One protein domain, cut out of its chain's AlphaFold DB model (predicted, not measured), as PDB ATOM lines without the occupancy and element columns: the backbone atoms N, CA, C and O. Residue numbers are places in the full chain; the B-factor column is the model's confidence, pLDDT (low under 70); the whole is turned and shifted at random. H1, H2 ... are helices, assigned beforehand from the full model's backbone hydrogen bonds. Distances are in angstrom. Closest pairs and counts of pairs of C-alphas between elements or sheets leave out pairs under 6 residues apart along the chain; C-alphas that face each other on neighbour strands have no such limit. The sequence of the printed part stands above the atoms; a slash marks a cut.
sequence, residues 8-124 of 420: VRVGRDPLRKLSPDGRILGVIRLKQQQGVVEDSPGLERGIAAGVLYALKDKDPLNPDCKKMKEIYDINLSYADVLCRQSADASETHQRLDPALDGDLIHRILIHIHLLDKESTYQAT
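This is residues 8 to 124 of the 420 residues of an uncharacterized protein of Legionella drancourtii LLAP12 (UniProt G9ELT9). Helix H2 lies in the middle, and the longest helix, H5, crosses it as an X; H3 is set across the last end of H2, while H1 reaches away beyond its first end. Short H4 sits between H3 and H5, and the link after it loops outward around Ala 89 before it returns to H5. The printed part has 117 residues with five named helices, H1 to H5 in order, and no named strand; the class is all helix, with mostly crossed packing. It is compact, with a radius of gyration of the C-alphas of 13.8 A, and spans 42 by 36 by 24 A.

Start at Val 8, where residues 8 to 22 hold no named element, and go on to H1, residues 23 to 33. H1 touches the hub, H2, residues 41 to 55, of which residues 43 to 47 alone touch H1. Look there for the closest C-alphas, those of Ile 24 and Leu 43, 5.9 A apart; this is a helical hairpin at a steep tilt of 38 degrees, opposite ways. At the other end, residues 51 to 55 alone of H2 touch H3, residues 63 to 75, about perpendicular at 84 degrees, with the closest C-alphas, Ala 54 and Cys 65, at 4.1 A. Next, H4, residues 78 to 83, touches residues 68 to 72 alone of H3; the closest C-alphas are those of Tyr 72 and Val 81, 5.9 A apart. Last, H5, residues 102 to 121, touches H2 at a steep tilt of 61 degrees, the same way, with the C-alphas of Ala 48 and Ile 112 closest at 4.8 A. H4 and H5 are a helical hairpin at a shallow tilt of 34 degrees, only just short of steep; their closest C-alphas are Tyr 78 and Leu 109, 7.1 A. H1 is apart from H3, H4 and H5. Every O i to N i+4 pair is within hydrogen-bond range in H1, H2, H4 and H5, and 8 of 9 are in H3.

Find C-alpha 23 at (50.631, -24.015, -15.917), where H1 begins its 15.1 A. H2 is 20.7 A long, H3 19.5 A and H4 8.8 A. H5 runs 28.8 A from C-alpha 102 at (53.208, -42.262, -8.944) to C-alpha 121 at (26.798, -34.941, -0.089).

The two C-alphas farthest apart are those of Ala 89 and Thr 124, 44.0 A. The printed part has no cut, and its long link is H4 to H5, 18 residues. The mean pLDDT of the printed part is 84.5; look for values under 70 at residues 37 to 39, 86 to 87, 89 to 94 and 119 to 124.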
ATOM      1  N   VAL A   8      32.777 -26.660 -10.699       83.81
ATOM      2  CA  VAL A   8      32.289 -26.053 -11.956       83.81
ATOM      3  C   VAL A   8      33.123 -24.855 -12.437       83.81
ATOM      4  O   VAL A   8      33.194 -24.573 -13.632       83.81
ATOM      5  N   ARG A   9      33.762 -24.133 -11.509       86.31
ATOM      6  CA  ARG A   9      34.588 -22.960 -11.810       86.31
ATOM      7  C   ARG A   9      36.027 -23.364 -12.093       86.31
ATOM      8  O   ARG A   9      36.621 -22.896 -13.056       86.31
ATOM      9  N   VAL A  10      36.579 -24.224 -11.239       86.69
ATOM     10  CA  VAL A  10      37.990 -24.631 -11.302       86.69
ATOM     11  C   VAL A  10      38.233 -25.668 -12.396       86.69
ATOM     12  O   VAL A  10      39.295 -25.673 -13.012       86.69
ATOM     13  N   GLY A  11      37.255 -26.533 -12.654       87.00
ATOM     14  CA  GLY A  11      37.387 -27.715 -13.498       87.00
ATOM     15  C   GLY A  11      37.496 -27.453 -15.002       87.00
ATOM     16  O   GLY A  11      38.092 -28.273 -15.691       87.00
ATOM     17  N   ARG A  12      37.054 -26.289 -15.502       89.00
ATOM     18  CA  ARG A  12      37.057 -25.917 -16.939       89.00
ATOM     19  C   ARG A  12      38.407 -26.130 -17.636       89.00
ATOM     20  O   ARG A  12      39.436 -25.828 -17.041       89.00
ATOM     21  N   ASP A  13      38.410 -26.568 -18.890       90.62
ATOM     22  CA  ASP A  13      39.605 -26.986 -19.653       90.62
ATOM     23  C   ASP A  13      40.351 -28.157 -18.977       90.62
ATOM     24  O   ASP A  13      41.478 -27.989 -18.487       90.62
ATOM     25  N   PRO A  14      39.718 -29.332 -18.833       90.88
ATOM     26  CA  PRO A  14      40.234 -30.388 -17.973       90.88
ATOM     27  C   PRO A  14      41.511 -31.049 -18.524       90.88
ATOM     28  O   PRO A  14      42.445 -31.253 -17.746       90.88
ATOM     29  N   LEU A  15      41.638 -31.274 -19.842       88.81
ATOM     30  CA  LEU A  15      42.869 -31.841 -20.419       88.81
ATOM     31  C   LEU A  15      44.045 -30.863 -20.376       88.81
ATOM     32  O   LEU A  15      45.174 -31.273 -20.113       88.81
ATOM     33  N   ARG A  16      43.798 -29.557 -20.531       88.94
ATOM     34  CA  ARG A  16      44.849 -28.531 -20.404       88.94
ATOM     35  C   ARG A  16      45.543 -28.560 -19.039       88.94
ATOM     36  O   ARG A  16      46.710 -28.189 -18.938       88.94
ATOM     37  N   LYS A  17      44.856 -29.012 -17.983       90.94
ATOM     38  CA  LYS A  17      45.453 -29.177 -16.645       90.94
ATOM     39  C   LYS A  17      46.399 -30.369 -16.538       90.94
ATOM     40  O   LYS A  17      47.235 -30.362 -15.642       90.94
ATOM     41  N   LEU A  18      46.246 -31.352 -17.422       89.75
ATOM     42  CA  LEU A  18      47.098 -32.535 -17.535       89.75
ATOM     43  C   LEU A  18      48.207 -32.366 -18.582       89.75
ATOM     44  O   LEU A  18      49.035 -33.254 -18.728       89.75
ATOM     45  N   SER A  19      48.237 -31.243 -19.304       87.44
ATOM     46  CA  SER A  19      49.303 -30.956 -20.263       87.44
ATOM     47  C   SER A  19      50.638 -30.727 -19.534       87.44
ATOM     48  O   SER A  19      50.648 -29.984 -18.545       87.44
ATOM     49  N   PRO A  20      51.767 -31.282 -20.023       82.44
ATOM     50  CA  PRO A  20      53.091 -31.083 -19.424       82.44
ATOM     51  C   PRO A  20      53.494 -29.609 -19.387       82.44
ATOM     52  O   PRO A  20      54.039 -29.140 -18.390       82.44
ATOM     53  N   ASP A  21      53.153 -28.885 -20.457       83.06
ATOM     54  CA  ASP A  21      53.380 -27.445 -20.622       83.06
ATOM     55  C   ASP A  21      52.270 -26.607 -19.968       83.06
ATOM     56  O   ASP A  21      52.295 -25.373 -19.947       83.06
ATOM     57  N   GLY A  22      51.260 -27.277 -19.414       86.88
ATOM     58  CA  GLY A  22      50.186 -26.655 -18.672       86.88
ATOM     59  C   GLY A  22      50.715 -26.003 -17.400       86.88
ATOM     60  O   GLY A  22      51.493 -26.581 -16.644       86.88
ATOM     61  N   ARG A  23      50.217 -24.799 -17.096       90.50
ATOM     62  CA  ARG A  23      50.631 -24.015 -15.917       90.50
ATOM     63  C   ARG A  23      50.569 -24.803 -14.601       90.50
ATOM     64  O   ARG A  23      51.355 -24.528 -13.705       90.50
ATOM     65  N   ILE A  24      49.624 -25.733 -14.454       92.81
ATOM     66  CA  ILE A  24      49.463 -26.505 -13.216       92.81
ATOM     67  C   ILE A  24      50.596 -27.523 -13.057       92.81
ATOM     68  O   ILE A  24      51.340 -27.432 -12.082       92.81
ATOM     69  N   LEU A  25      50.764 -28.444 -14.013       90.62
ATOM     70  CA  LEU A  25      51.836 -29.444 -13.957       90.62
ATOM     71  C   LEU A  25      53.222 -28.812 -14.061       90.62
ATOM     72  O   LEU A  25      54.111 -29.208 -13.313       90.62
ATOM     73  N   GLY A  26      53.393 -27.781 -14.890       90.94
ATOM     74  CA  GLY A  26      54.649 -27.039 -14.986       90.94
ATOM     75  C   GLY A  26      55.087 -26.449 -13.642       90.94
ATOM     76  O   GLY A  26      56.252 -26.561 -13.272       90.94
ATOM     77  N   VAL A  27      54.157 -25.892 -12.852       92.00
ATOM     78  CA  VAL A  27      54.480 -25.371 -11.510       92.00
ATOM     79  C   VAL A  27      54.774 -26.497 -10.516       92.00
ATOM     80  O   VAL A  27      55.680 -26.347  -9.699       92.00
ATOM     81  N   ILE A  28      54.046 -27.618 -10.574       91.50
ATOM     82  CA  ILE A  28      54.330 -28.785  -9.721       91.50
ATOM     83  C   ILE A  28      55.743 -29.314 -10.005       91.50
ATOM     84  O   ILE A  28      56.536 -29.464  -9.076       91.50
ATOM     85  N   ARG A  29      56.088 -29.509 -11.281       90.50
ATOM     86  CA  ARG A  29      57.407 -29.995 -11.709       90.50
ATOM     87  C   ARG A  29      58.525 -29.021 -11.363       90.50
ATOM     88  O   ARG A  29      59.559 -29.446 -10.861       90.50
ATOM     89  N   LEU A  30      58.310 -27.718 -11.557       89.50
ATOM     90  CA  LEU A  30      59.285 -26.694 -11.174       89.50
ATOM     91  C   LEU A  30      59.598 -26.751  -9.672       89.50
ATOM     92  O   LEU A  30      60.763 -26.697  -9.285       89.50
ATOM     93  N   LYS A  31      58.578 -26.911  -8.821       88.81
ATOM     94  CA  LYS A  31      58.778 -27.072  -7.373       88.81
ATOM     95  C   LYS A  31      59.569 -28.335  -7.036       88.81
ATOM     96  O   LYS A  31      60.503 -28.264  -6.242       88.81
ATOM     97  N   GLN A  32      59.235 -29.460  -7.671       85.31
ATOM     98  CA  GLN A  32      59.961 -30.721  -7.492       85.31
ATOM     99  C   GLN A  32      61.439 -30.580  -7.886       85.31
ATOM    100  O   GLN A  32      62.316 -30.986  -7.127       85.31
ATOM    101  N   GLN A  33      61.730 -29.932  -9.019       88.06
ATOM    102  CA  GLN A  33      63.098 -29.662  -9.482       88.06
ATOM    103  C   GLN A  33      63.885 -28.753  -8.530       88.06
ATOM    104  O   GLN A  33      65.091 -28.920  -8.377       88.06
ATOM    105  N   GLN A  34      63.213 -27.811  -7.865       89.50
ATOM    106  CA  GLN A  34      63.822 -26.934  -6.862       89.50
ATOM    107  C   GLN A  34      64.022 -27.615  -5.497       89.50
ATOM    108  O   GLN A  34      64.435 -26.956  -4.545       89.50
ATOM    109  N   GLY A  35      63.712 -28.910  -5.372       83.50
ATOM    110  CA  GLY A  35      63.775 -29.624  -4.096       83.50
ATOM    111  C   GLY A  35      62.735 -29.134  -3.086       83.50
ATOM    112  O   GLY A  35      62.844 -29.424  -1.896       83.50
ATOM    113  N   VAL A  36      61.717 -28.394  -3.537       81.69
ATOM    114  CA  VAL A  36      60.579 -28.019  -2.702       81.69
ATOM    115  C   VAL A  36      59.676 -29.243  -2.618       81.69
ATOM    116  O   VAL A  36      58.787 -29.447  -3.439       81.69
ATOM    117  N   VAL A  37      59.933 -30.070  -1.603       59.62
ATOM    118  CA  VAL A  37      59.170 -31.294  -1.290       59.62
ATOM    119  C   VAL A  37      57.783 -30.968  -0.705       59.62
ATOM    120  O   VAL A  37      57.033 -31.847  -0.288       59.62
ATOM    121  N   GLU A  38      57.409 -29.689  -0.627       65.00
ATOM    122  CA  GLU A  38      56.069 -29.310  -0.205       65.00
ATOM    123  C   GLU A  38      55.045 -29.635  -1.296       65.00
ATOM    124  O   GLU A  38      55.102 -29.117  -2.417       65.00
ATOM    125  N   ASP A  39      54.079 -30.479  -0.926       69.69
ATOM    126  CA  ASP A  39      52.908 -30.804  -1.732       69.69
ATOM    127  C   ASP A  39      52.254 -29.529  -2.271       69.69
ATOM    128  O   ASP A  39      52.272 -28.463  -1.643       69.69
ATOM    129  N   SER A  40      51.629 -29.629  -3.439       85.19
ATOM    130  CA  SER A  40      50.900 -28.508  -4.026       85.19
ATOM    131  C   SER A  40      49.402 -28.794  -4.023       85.19
ATOM    132  O   SER A  40      48.796 -28.834  -5.095       85.19
ATOM    133  N   PRO A  41      48.764 -28.934  -2.841       85.38
ATOM    134  CA  PRO A  41      47.398 -29.443  -2.727       85.38
ATOM    135  C   PRO A  41      46.391 -28.584  -3.495       85.38
ATOM    136  O   PRO A  41      45.433 -29.092  -4.062       85.38
ATOM    137  N   GLY A  42      46.614 -27.268  -3.595       88.56
ATOM    138  CA  GLY A  42      45.758 -26.391  -4.401       88.56
ATOM    139  C   GLY A  42      45.848 -26.647  -5.913       88.56
ATOM    140  O   GLY A  42      44.856 -26.477  -6.619       88.56
ATOM    141  N   LEU A  43      47.020 -27.053  -6.410       93.19
ATOM    142  CA  LEU A  43      47.249 -27.408  -7.814       93.19
ATOM    143  C   LEU A  43      46.733 -28.820  -8.107       93.19
ATOM    144  O   LEU A  43      46.014 -29.013  -9.083       93.19
ATOM    145  N   GLU A  44      47.016 -29.764  -7.213       94.69
ATOM    146  CA  GLU A  44      46.550 -31.154  -7.269       94.69
ATOM    147  C   GLU A  44      45.014 -31.225  -7.220       94.69
ATOM    148  O   GLU A  44      44.390 -31.836  -8.089       94.69
ATOM    149  N   ARG A  45      44.376 -30.480  -6.302       92.75
ATOM    150  CA  ARG A  45      42.914 -30.285  -6.270       92.75
ATOM    151  C   ARG A  45      42.386 -29.665  -7.563       92.75
ATOM    152  O   ARG A  45      41.280 -29.988  -7.987       92.75
ATOM    153  N   GLY A  46      43.151 -28.777  -8.199       94.06
ATOM    154  CA  GLY A  46      42.799 -28.187  -9.490       94.06
ATOM    155  C   GLY A  46      42.711 -29.229 -10.606       94.06
ATOM    156  O   GLY A  46      41.759 -29.198 -11.388       94.06
ATOM    157  N   ILE A  47      43.661 -30.170 -10.650       95.38
ATOM    158  CA  ILE A  47      43.640 -31.312 -11.577       95.38
ATOM    159  C   ILE A  47      42.441 -32.209 -11.269       95.38
ATOM    160  O   ILE A  47      41.644 -32.483 -12.165       95.38
ATOM    161  N   ALA A  48      42.264 -32.589 -10.003       95.38
ATOM    162  CA  ALA A  48      41.150 -33.425  -9.558       95.38
ATOM    163  C   ALA A  48      39.779 -32.833  -9.930       95.38
ATOM    164  O   ALA A  48      38.911 -33.530 -10.455       95.38
ATOM    165  N   ALA A  49      39.600 -31.522  -9.737       94.69
ATOM    166  CA  ALA A  49      38.393 -30.812 -10.149       94.69
ATOM    167  C   ALA A  49      38.190 -30.840 -11.672       94.69
ATOM    168  O   ALA A  49      37.053 -30.914 -12.122       94.69
ATOM    169  N   GLY A  50      39.266 -30.791 -12.465       95.25
ATOM    170  CA  GLY A  50      39.194 -30.960 -13.919       95.25
ATOM    171  C   GLY A  50      38.686 -32.343 -14.317       95.25
ATOM    172  O   GLY A  50      37.744 -32.444 -15.098       95.25
ATOM    173  N   VAL A  51      39.244 -33.395 -13.715       95.44
ATOM    174  CA  VAL A  51      38.805 -34.778 -13.955       95.44
ATOM    175  C   VAL A  51      37.317 -34.940 -13.632       95.44
ATOM    176  O   VAL A  51      36.546 -35.370 -14.484       95.44
ATOM    177  N   LEU A  52      36.871 -34.516 -12.447       94.69
ATOM    178  CA  LEU A  52      35.457 -34.626 -12.073       94.69
ATOM    179  C   LEU A  52      34.532 -33.755 -12.922       94.69
ATOM    180  O   LEU A  52      33.402 -34.152 -13.190       94.69
ATOM    181  N   TYR A  53      34.982 -32.574 -13.344       94.50
ATOM    182  CA  TYR A  53      34.205 -31.711 -14.233       94.50
ATOM    183  C   TYR A  53      33.889 -32.406 -15.560       94.50
ATOM    184  O   TYR A  53      32.740 -32.365 -16.003       94.50
ATOM    185  N   ALA A  54      34.884 -33.084 -16.140       94.69
ATOM    186  CA  ALA A  54      34.713 -33.884 -17.346       94.69
ATOM    187  C   ALA A  54      33.772 -35.077 -17.124       94.69
ATOM    188  O   ALA A  54      32.833 -35.275 -17.888       94.69
ATOM    189  N   LEU A  55      33.995 -35.852 -16.059       94.25
ATOM    190  CA  LEU A  55      33.281 -37.115 -15.841       94.25
ATOM    191  C   LEU A  55      31.841 -36.938 -15.343       94.25
ATOM    192  O   LEU A  55      30.997 -37.789 -15.613       94.25
ATOM    193  N   LYS A  56      31.530 -35.822 -14.669       92.00
ATOM    194  CA  LYS A  56      30.163 -35.469 -14.234       92.00
ATOM    195  C   LYS A  56      29.349 -34.723 -15.287       92.00
ATOM    196  O   LYS A  56      28.352 -34.088 -14.936       92.00
ATOM    197  N   ASP A  57      29.807 -34.759 -16.533       85.31
ATOM    198  CA  ASP A  57      29.110 -34.226 -17.698       85.31
ATOM    199  C   ASP A  57      28.670 -32.762 -17.527       85.31
ATOM    200  O   ASP A  57      27.556 -32.356 -17.854       85.31
ATOM    201  N   LYS A  58      29.544 -31.942 -16.925       88.00
ATOM    202  CA  LYS A  58      29.244 -30.523 -16.673       88.00
ATOM    203  C   LYS A  58      29.347 -29.658 -17.928       88.00
ATOM    204  O   LYS A  58      28.815 -28.550 -17.925       88.00
ATOM    205  N   ASP A  59      30.029 -30.154 -18.955       90.75
ATOM    206  CA  ASP A  59      30.117 -29.551 -20.284       90.75
ATOM    207  C   ASP A  59      30.238 -30.665 -21.343       90.75
ATOM    208  O   ASP A  59      31.345 -30.968 -21.802       90.75
ATOM    209  N   PRO A  60      29.114 -31.321 -21.697       89.06
ATOM    210  CA  PRO A  60      29.091 -32.464 -22.616       89.06
ATOM    211  C   PRO A  60      29.572 -32.119 -24.025       89.06
ATOM    212  O   PRO A  60      29.916 -33.012 -24.796       89.06
ATOM    213  N   LEU A  61      29.550 -30.841 -24.411       92.50
ATOM    214  CA  LEU A  61      29.941 -30.405 -25.753       92.50
ATOM    215  C   LEU A  61      31.450 -30.189 -25.874       92.50
ATOM    216  O   LEU A  61      31.966 -30.155 -26.991       92.50
ATOM    217  N   ASN A  62      32.159 -30.091 -24.750       92.00
ATOM    218  CA  ASN A  62      33.598 -29.912 -24.738       92.00
ATOM    219  C   ASN A  62      34.317 -31.209 -25.169       92.00
ATOM    220  O   ASN A  62      34.136 -32.251 -24.527       92.00
ATOM    221  N   PRO A  63      35.148 -31.174 -26.230       91.00
ATOM    222  CA  PRO A  63      35.845 -32.361 -26.725       91.00
ATOM    223  C   PRO A  63      36.792 -32.977 -25.683       91.00
ATOM    224  O   PRO A  63      36.911 -34.201 -25.623       91.00
ATOM    225  N   ASP A  64      37.392 -32.165 -24.806       91.50
ATOM    226  CA  ASP A  64      38.253 -32.652 -23.725       91.50
ATOM    227  C   ASP A  64      37.457 -33.491 -22.720       91.50
ATOM    228  O   ASP A  64      37.914 -34.551 -22.284       91.50
ATOM    229  N   CYS A  65      36.252 -33.026 -22.364       93.44
ATOM    230  CA  CYS A  65      35.366 -33.733 -21.441       93.44
ATOM    231  C   CYS A  65      34.944 -35.087 -22.017       93.44
ATOM    232  O   CYS A  65      35.076 -36.102 -21.330       93.44
ATOM    233  N   LYS A  66      34.513 -35.110 -23.289       93.69
ATOM    234  CA  LYS A  66      34.128 -36.345 -23.994       93.69
ATOM    235  C   LYS A  66      35.253 -37.370 -23.976       93.69
ATOM    236  O   LYS A  66      35.052 -38.497 -23.544       93.69
ATOM    237  N   LYS A  67      36.462 -36.948 -24.341       91.88
ATOM    238  CA  LYS A  67      37.624 -37.833 -24.394       91.88
ATOM    239  C   LYS A  67      38.017 -38.393 -23.028       91.88
ATOM    240  O   LYS A  67      38.361 -39.565 -22.906       91.88
ATOM    241  N   MET A  68      37.999 -37.573 -21.974       93.06
ATOM    242  CA  MET A  68      38.271 -38.070 -20.618       93.06
ATOM    243  C   MET A  68      37.201 -39.062 -20.163       93.06
ATOM    244  O   MET A  68      37.541 -40.066 -19.539       93.06
ATOM    245  N   LYS A  69      35.937 -38.808 -20.515       93.94
ATOM    246  CA  LYS A  69      34.824 -39.709 -20.233       93.94
ATOM    247  C   LYS A  69      34.949 -41.040 -20.969       93.94
ATOM    248  O   LYS A  69      34.831 -42.071 -20.326       93.94
ATOM    249  N   GLU A  70      35.290 -41.035 -22.252       92.62
ATOM    250  CA  GLU A  70      35.546 -42.260 -23.025       92.62
ATOM    251  C   GLU A  70      36.651 -43.117 -22.392       92.62
ATOM    252  O   GLU A  70      36.515 -44.332 -22.278       92.62
ATOM    253  N   ILE A  71      37.738 -42.492 -21.930       90.50
ATOM    254  CA  ILE A  71      38.832 -43.205 -21.258       90.50
ATOM    255  C   ILE A  71      38.364 -43.823 -19.943       90.50
ATOM    256  O   ILE A  71      38.707 -44.971 -19.661       90.50
ATOM    257  N   TYR A  72      37.602 -43.065 -19.154       92.31
ATOM    258  CA  TYR A  72      37.047 -43.552 -17.900       92.31
ATOM    259  C   TYR A  72      36.067 -44.698 -18.133       92.31
ATOM    260  O   TYR A  72      36.184 -45.721 -17.477       92.31
ATOM    261  N   ASP A  73      35.147 -44.569 -19.086       91.00
ATOM    262  CA  ASP A  73      34.081 -45.543 -19.328       91.00
ATOM    263  C   ASP A  73      34.624 -46.914 -19.798       91.00
ATOM    264  O   ASP A  73      33.935 -47.919 -19.652       91.00
ATOM    265  N   ILE A  74      35.868 -46.987 -20.297       84.19
ATOM    266  CA  ILE A  74      36.516 -48.256 -20.682       84.19
ATOM    267  C   ILE A  74      36.873 -49.121 -19.460       84.19
ATOM    268  O   ILE A  74      36.647 -50.326 -19.494       84.19
ATOM    269  N   ASN A  75      37.419 -48.526 -18.393       77.31
ATOM    270  CA  ASN A  75      37.979 -49.265 -17.245       77.31
ATOM    271  C   ASN A  75      37.426 -48.824 -15.879       77.31
ATOM    272  O   ASN A  75      37.825 -49.356 -14.848       77.31
ATOM    273  N   LEU A  76      36.544 -47.824 -15.855       87.50
ATOM    274  CA  LEU A  76      36.013 -47.164 -14.658       87.50
ATOM    275  C   LEU A  76      37.118 -46.675 -13.702       87.50
ATOM    276  O   LEU A  76      36.986 -46.746 -12.482       87.50
ATOM    277  N   SER A  77      38.224 -46.179 -14.265       88.56
ATOM    278  CA  SER A  77      39.450 -45.852 -13.531       88.56
ATOM    279  C   SER A  77      39.836 -44.382 -13.689       88.56
ATOM    280  O   SER A  77      40.142 -43.903 -14.784       88.56
ATOM    281  N   TYR A  78      39.894 -43.653 -12.570       93.19
ATOM    282  CA  TYR A  78      40.446 -42.295 -12.541       93.19
ATOM    283  C   TYR A  78      41.946 -42.275 -12.860       93.19
ATOM    284  O   TYR A  78      42.425 -41.326 -13.479       93.19
ATOM    285  N   ALA A  79      42.687 -43.314 -12.463       91.75
ATOM    286  CA  ALA A  79      44.114 -43.419 -12.753       91.75
ATOM    287  C   ALA A  79      44.358 -43.506 -14.266       91.75
ATOM    288  O   ALA A  79      45.238 -42.828 -14.792       91.75
ATOM    289  N   ASP A  80      43.508 -44.229 -14.993       88.75
ATOM    290  CA  ASP A  80      43.619 -44.333 -16.449       88.75
ATOM    291  C   ASP A  80      43.353 -42.987 -17.120       88.75
ATOM    292  O   ASP A  80      44.047 -42.598 -18.057       88.75
ATOM    293  N   VAL A  81      42.404 -42.208 -16.597       92.44
ATOM    294  CA  VAL A  81      42.186 -40.831 -17.056       92.44
ATOM    295  C   VAL A  81      43.422 -39.960 -16.809       92.44
ATOM    296  O   VAL A  81      43.747 -39.115 -17.640       92.44
ATOM    297  N   LEU A  82      44.148 -40.157 -15.712       94.06
ATOM    298  CA  LEU A  82      45.355 -39.382 -15.420       94.06
ATOM    299  C   LEU A  82      46.565 -39.796 -16.267       94.06
ATOM    300  O   LEU A  82      47.393 -38.935 -16.556       94.06
ATOM    301  N   CYS A  83      46.653 -41.065 -16.675       91.75
ATOM    302  CA  CYS A  83      47.893 -41.652 -17.193       91.75
ATOM    303  C   CYS A  83      47.838 -42.118 -18.654       91.75
ATOM    304  O   CYS A  83      48.883 -42.338 -19.267       91.75
ATOM    305  N   ARG A  84      46.647 -42.307 -19.240       84.12
ATOM    306  CA  ARG A  84      46.522 -42.944 -20.559       84.12
ATOM    307  C   ARG A  84      47.160 -42.110 -21.666       84.12
ATOM    308  O   ARG A  84      46.661 -41.047 -22.032       84.12
ATOM    309  N   GLN A  85      48.238 -42.642 -22.227       75.44
ATOM    310  CA  GLN A  85      48.866 -42.122 -23.434       75.44
ATOM    311  C   GLN A  85      47.950 -42.389 -24.635       75.44
ATOM    312  O   GLN A  85      47.282 -43.426 -24.702       75.44
ATOM    313  N   SER A  86      47.892 -41.446 -25.571       68.44
ATOM    314  CA  SER A  86      47.213 -41.695 -26.838       68.44
ATOM    315  C   SER A  86      48.022 -42.654 -27.700       68.44
ATOM    316  O   SER A  86      49.250 -42.623 -27.678       68.44
ATOM    317  N   ALA A  87      47.333 -43.486 -28.481       66.94
ATOM    318  CA  ALA A  87      47.972 -44.249 -29.550       66.94
ATOM    319  C   ALA A  87      48.346 -43.354 -30.746       66.94
ATOM    320  O   ALA A  87      49.171 -43.741 -31.571       66.94
ATOM    321  N   ASP A  88      47.742 -42.167 -30.845       73.00
ATOM    322  CA  ASP A  88      48.017 -41.205 -31.899       73.00
ATOM    323  C   ASP A  88      49.179 -40.294 -31.486       73.00
ATOM    324  O   ASP A  88      49.049 -39.437 -30.610       73.00
ATOM    325  N   ALA A  89      50.329 -40.480 -32.136       63.22
ATOM    326  CA  ALA A  89      51.537 -39.690 -31.901       63.22
ATOM    327  C   ALA A  89      51.361 -38.190 -32.221       63.22
ATOM    328  O   ALA A  89      52.199 -37.385 -31.820       63.22
ATOM    329  N   SER A  90      50.294 -37.805 -32.936       66.00
ATOM    330  CA  SER A  90      49.965 -36.400 -33.200       66.00
ATOM    331  C   SER A  90      49.266 -35.705 -32.025       66.00
ATOM    332  O   SER A  90      49.201 -34.474 -31.986       66.00
ATOM    333  N   GLU A  91      48.786 -36.454 -31.029       68.56
ATOM    334  CA  GLU A  91      48.153 -35.870 -29.854       68.56
ATOM    335  C   GLU A  91      49.200 -35.397 -28.839       68.56
ATOM    336  O   GLU A  91      49.715 -36.148 -28.016       68.56
ATOM    337  N   THR A  92      49.465 -34.092 -28.847       58.72
ATOM    338  CA  THR A  92      50.473 -33.405 -28.017       58.72
ATOM    339  C   THR A  92      50.164 -33.366 -26.513       58.72
ATOM    340  O   THR A  92      50.861 -32.703 -25.744       58.72
ATOM    341  N   HIS A  93      49.112 -34.038 -26.048       64.69
ATOM    342  CA  HIS A  93      48.734 -34.055 -24.636       64.69
ATOM    343  C   HIS A  93      49.367 -35.250 -23.922       64.69
ATOM    344  O   HIS A  93      48.679 -36.196 -23.538       64.69
ATOM    345  N   GLN A  94      50.687 -35.198 -23.744       64.81
ATOM    346  CA  GLN A  94      51.409 -36.177 -22.935       64.81
ATOM    347  C   GLN A  94      50.886 -36.127 -21.487       64.81
ATOM    348  O   GLN A  94      50.840 -35.066 -20.868       64.81
ATOM    349  N   ARG A  95      50.418 -37.266 -20.970       83.00
ATOM    350  CA  ARG A  95      49.810 -37.374 -19.631       83.00
ATOM    351  C   ARG A  95      50.846 -37.691 -18.546       83.00
ATOM    352  O   ARG A  95      52.041 -37.732 -18.839       83.00
ATOM    353  N   LEU A  96      50.391 -37.879 -17.301       90.50
ATOM    354  CA  LEU A  96      51.255 -38.309 -16.194       90.50
ATOM    355  C   LEU A  96      51.832 -39.697 -16.485       90.50
ATOM    356  O   LEU A  96      51.136 -40.566 -17.014       90.50
ATOM    357  N   ASP A  97      53.098 -39.894 -16.146       89.38
ATOM    358  CA  ASP A  97      53.775 -41.179 -16.280       89.38
ATOM    359  C   ASP A  97      53.631 -41.951 -14.960       89.38
ATOM    360  O   ASP A  97      54.157 -41.498 -13.947       89.38
ATOM    361  N   PRO A  98      52.957 -43.115 -14.919       85.75
ATOM    362  CA  PRO A  98      52.811 -43.893 -13.689       85.75
ATOM    363  C   PRO A  98      54.130 -44.219 -12.979       85.75
ATOM    364  O   PRO A  98      54.153 -44.280 -11.751       85.75
ATOM    365  N   ALA A  99      55.214 -44.427 -13.731       82.00
ATOM    366  CA  ALA A  99      56.511 -44.788 -13.173       82.00
ATOM    367  C   ALA A  99      57.228 -43.587 -12.540       82.00
ATOM    368  O   ALA A  99      57.942 -43.754 -11.553       82.00
ATOM    369  N   LEU A 100      57.039 -42.384 -13.090       84.62
ATOM    370  CA  LEU A 100      57.716 -41.166 -12.622       84.62
ATOM    371  C   LEU A 100      56.846 -40.325 -11.677       84.62
ATOM    372  O   LEU A 100      57.356 -39.703 -10.750       84.62
ATOM    373  N   ASP A 101      55.534 -40.317 -11.901       89.88
ATOM    374  CA  ASP A 101      54.562 -39.437 -11.254       89.88
ATOM    375  C   ASP A 101      53.683 -40.175 -10.221       89.88
ATOM    376  O   ASP A 101      52.680 -39.620  -9.769       89.88
ATOM    377  N   GLY A 102      54.031 -41.406  -9.817       83.88
ATOM    378  CA  GLY A 102      53.208 -42.262  -8.944       83.88
ATOM    379  C   GLY A 102      52.684 -41.571  -7.676       83.88
ATOM    380  O   GLY A 102      51.481 -41.590  -7.405       83.88
ATOM    381  N   ASP A 103      53.555 -40.865  -6.948       82.62
ATOM    382  CA  ASP A 103      53.167 -40.116  -5.744       82.62
ATOM    383  C   ASP A 103      52.198 -38.962  -6.052       82.62
ATOM    384  O   ASP A 103      51.268 -38.695  -5.289       82.62
ATOM    385  N   LEU A 104      52.405 -38.259  -7.169       91.25
ATOM    386  CA  LEU A 104      51.539 -37.160  -7.596       91.25
ATOM    387  C   LEU A 104      50.163 -37.684  -8.019       91.25
ATOM    388  O   LEU A 104      49.144 -37.125  -7.607       91.25
ATOM    389  N   ILE A 105      50.131 -38.769  -8.796       91.69
ATOM    390  CA  ILE A 105      48.902 -39.465  -9.195       91.69
ATOM    391  C   ILE A 105      48.112 -39.845  -7.944       91.69
ATOM    392  O   ILE A 105      46.936 -39.500  -7.836       91.69
ATOM    393  N   HIS A 106      48.767 -40.468  -6.962       84.50
ATOM    394  CA  HIS A 106      48.132 -40.857  -5.709       84.50
ATOM    395  C   HIS A 106      47.494 -39.663  -4.975       84.50
ATOM    396  O   HIS A 106      46.323 -39.723  -4.593       84.50
ATOM    397  N   ARG A 107      48.207 -38.536  -4.840       90.75
ATOM    398  CA  ARG A 107      47.658 -37.324  -4.199       90.75
ATOM    399  C   ARG A 107      46.488 -36.709  -4.974       90.75
ATOM    400  O   ARG A 107      45.516 -36.260  -4.363       90.75
ATOM    401  N   ILE A 108      46.529 -36.719  -6.306       93.94
ATOM    402  CA  ILE A 108      45.408 -36.257  -7.140       93.94
ATOM    403  C   ILE A 108      44.188 -37.167  -6.954       93.94
ATOM    404  O   ILE A 108      43.078 -36.656  -6.805       93.94
ATOM    405  N   LEU A 109      44.372 -38.491  -6.916       90.31
ATOM    406  CA  LEU A 109      43.290 -39.457  -6.691       90.31
ATOM    407  C   LEU A 109      42.595 -39.236  -5.339       90.31
ATOM    408  O   LEU A 109      41.366 -39.234  -5.283       90.31
ATOM    409  N   ILE A 110      43.358 -38.945  -4.277       83.19
ATOM    410  CA  ILE A 110      42.795 -38.545  -2.976       83.19
ATOM    411  C   ILE A 110      41.888 -37.316  -3.138       83.19
ATOM    412  O   ILE A 110      40.761 -37.296  -2.642       83.19
ATOM    413  N   HIS A 111      42.342 -36.290  -3.863       91.06
ATOM    414  CA  HIS A 111      41.534 -35.094  -4.100       91.06
ATOM    415  C   HIS A 111      40.286 -35.356  -4.952       91.06
ATOM    416  O   HIS A 111      39.259 -34.728  -4.695       91.06
ATOM    417  N   ILE A 112      40.349 -36.264  -5.931       93.50
ATOM    418  CA  ILE A 112      39.178 -36.681  -6.715       93.50
ATOM    419  C   ILE A 112      38.132 -37.279  -5.774       93.50
ATOM    420  O   ILE A 112      36.999 -36.814  -5.762       93.50
ATOM    421  N   HIS A 113      38.518 -38.227  -4.920       84.56
ATOM    422  CA  HIS A 113      37.594 -38.865  -3.977       84.56
ATOM    423  C   HIS A 113      36.938 -37.870  -3.013       84.56
ATOM    424  O   HIS A 113      35.724 -37.901  -2.808       84.56
ATOM    425  N   LEU A 114      37.726 -36.945  -2.455       82.12
ATOM    426  CA  LEU A 114      37.217 -35.904  -1.557       82.12
ATOM    427  C   LEU A 114      36.185 -35.003  -2.255       82.12
ATOM    428  O   LEU A 114      35.097 -34.780  -1.728       82.12
ATOM    429  N   LEU A 115      36.502 -34.521  -3.459       87.56
ATOM    430  CA  LEU A 115      35.613 -33.654  -4.235       87.56
ATOM    431  C   LEU A 115      34.353 -34.381  -4.727       87.56
ATOM    432  O   LEU A 115      33.273 -33.787  -4.788       87.56
ATOM    433  N   ASP A 116      34.479 -35.657  -5.088       85.62
ATOM    434  CA  ASP A 116      33.358 -36.470  -5.545       85.62
ATOM    435  C   ASP A 116      32.345 -36.663  -4.410       85.62
ATOM    436  O   ASP A 116      31.163 -36.334  -4.567       85.62
ATOM    437  N   LYS A 117      32.833 -37.030  -3.216       75.25
ATOM    438  CA  LYS A 117      32.029 -37.113  -1.989       75.25
ATOM    439  C   LYS A 117      31.349 -35.793  -1.637       75.25
ATOM    440  O   LYS A 117      30.150 -35.803  -1.370       75.25
ATOM    441  N   GLU A 118      32.061 -34.663  -1.683       73.62
ATOM    442  CA  GLU A 118      31.472 -33.339  -1.418       73.62
ATOM    443  C   GLU A 118      30.271 -33.055  -2.328       73.62
ATOM    444  O   GLU A 118      29.246 -32.546  -1.879       73.62
ATOM    445  N   SER A 119      30.382 -33.381  -3.615       63.91
ATOM    446  CA  SER A 119      29.316 -33.109  -4.580       63.91
ATOM    447  C   SER A 119      28.108 -34.044  -4.447       63.91
ATOM    448  O   SER A 119      26.985 -33.605  -4.686       63.91
ATOM    449  N   THR A 120      28.316 -35.291  -4.016       54.75
ATOM    450  CA  THR A 120      27.234 -36.237  -3.695       54.75
ATOM    451  C   THR A 120      26.547 -35.866  -2.378       54.75
ATOM    452  O   THR A 120      25.326 -35.918  -2.285       54.75
ATOM    453  N   TYR A 121      27.309 -35.393  -1.388       40.88
ATOM    454  CA  TYR A 121      26.798 -34.941  -0.089       40.88
ATOM    455  C   TYR A 121      25.967 -33.650  -0.192       40.88
ATOM    456  O   TYR A 121      24.945 -33.495   0.468       40.88
ATOM    457  N   GLN A 122      26.354 -32.726  -1.080       48.53
ATOM    458  CA  GLN A 122      25.580 -31.506  -1.351       48.53
ATOM    459  C   GLN A 122      24.227 -31.769  -2.027       48.53
ATOM    460  O   GLN A 122      23.359 -30.902  -1.974       48.53
ATOM    461  N   ALA A 123      24.050 -32.929  -2.664       47.97
ATOM    462  CA  ALA A 123      22.798 -33.293  -3.314       47.97
ATOM    463  C   ALA A 123      21.759 -33.869  -2.337       47.97
ATOM    464  O   ALA A 123      20.586 -33.929  -2.698       47.97
ATOM    465  N   THR A 124      22.156 -34.286  -1.126       36.09
ATOM    466  CA  THR A 124      21.277 -35.075  -0.250       36.09
ATOM    467  C   THR A 124      20.799 -34.395   1.032       36.09
ATOM    468  O   THR A 124      19.732 -34.807   1.470       36.09
TER     469      THR A 124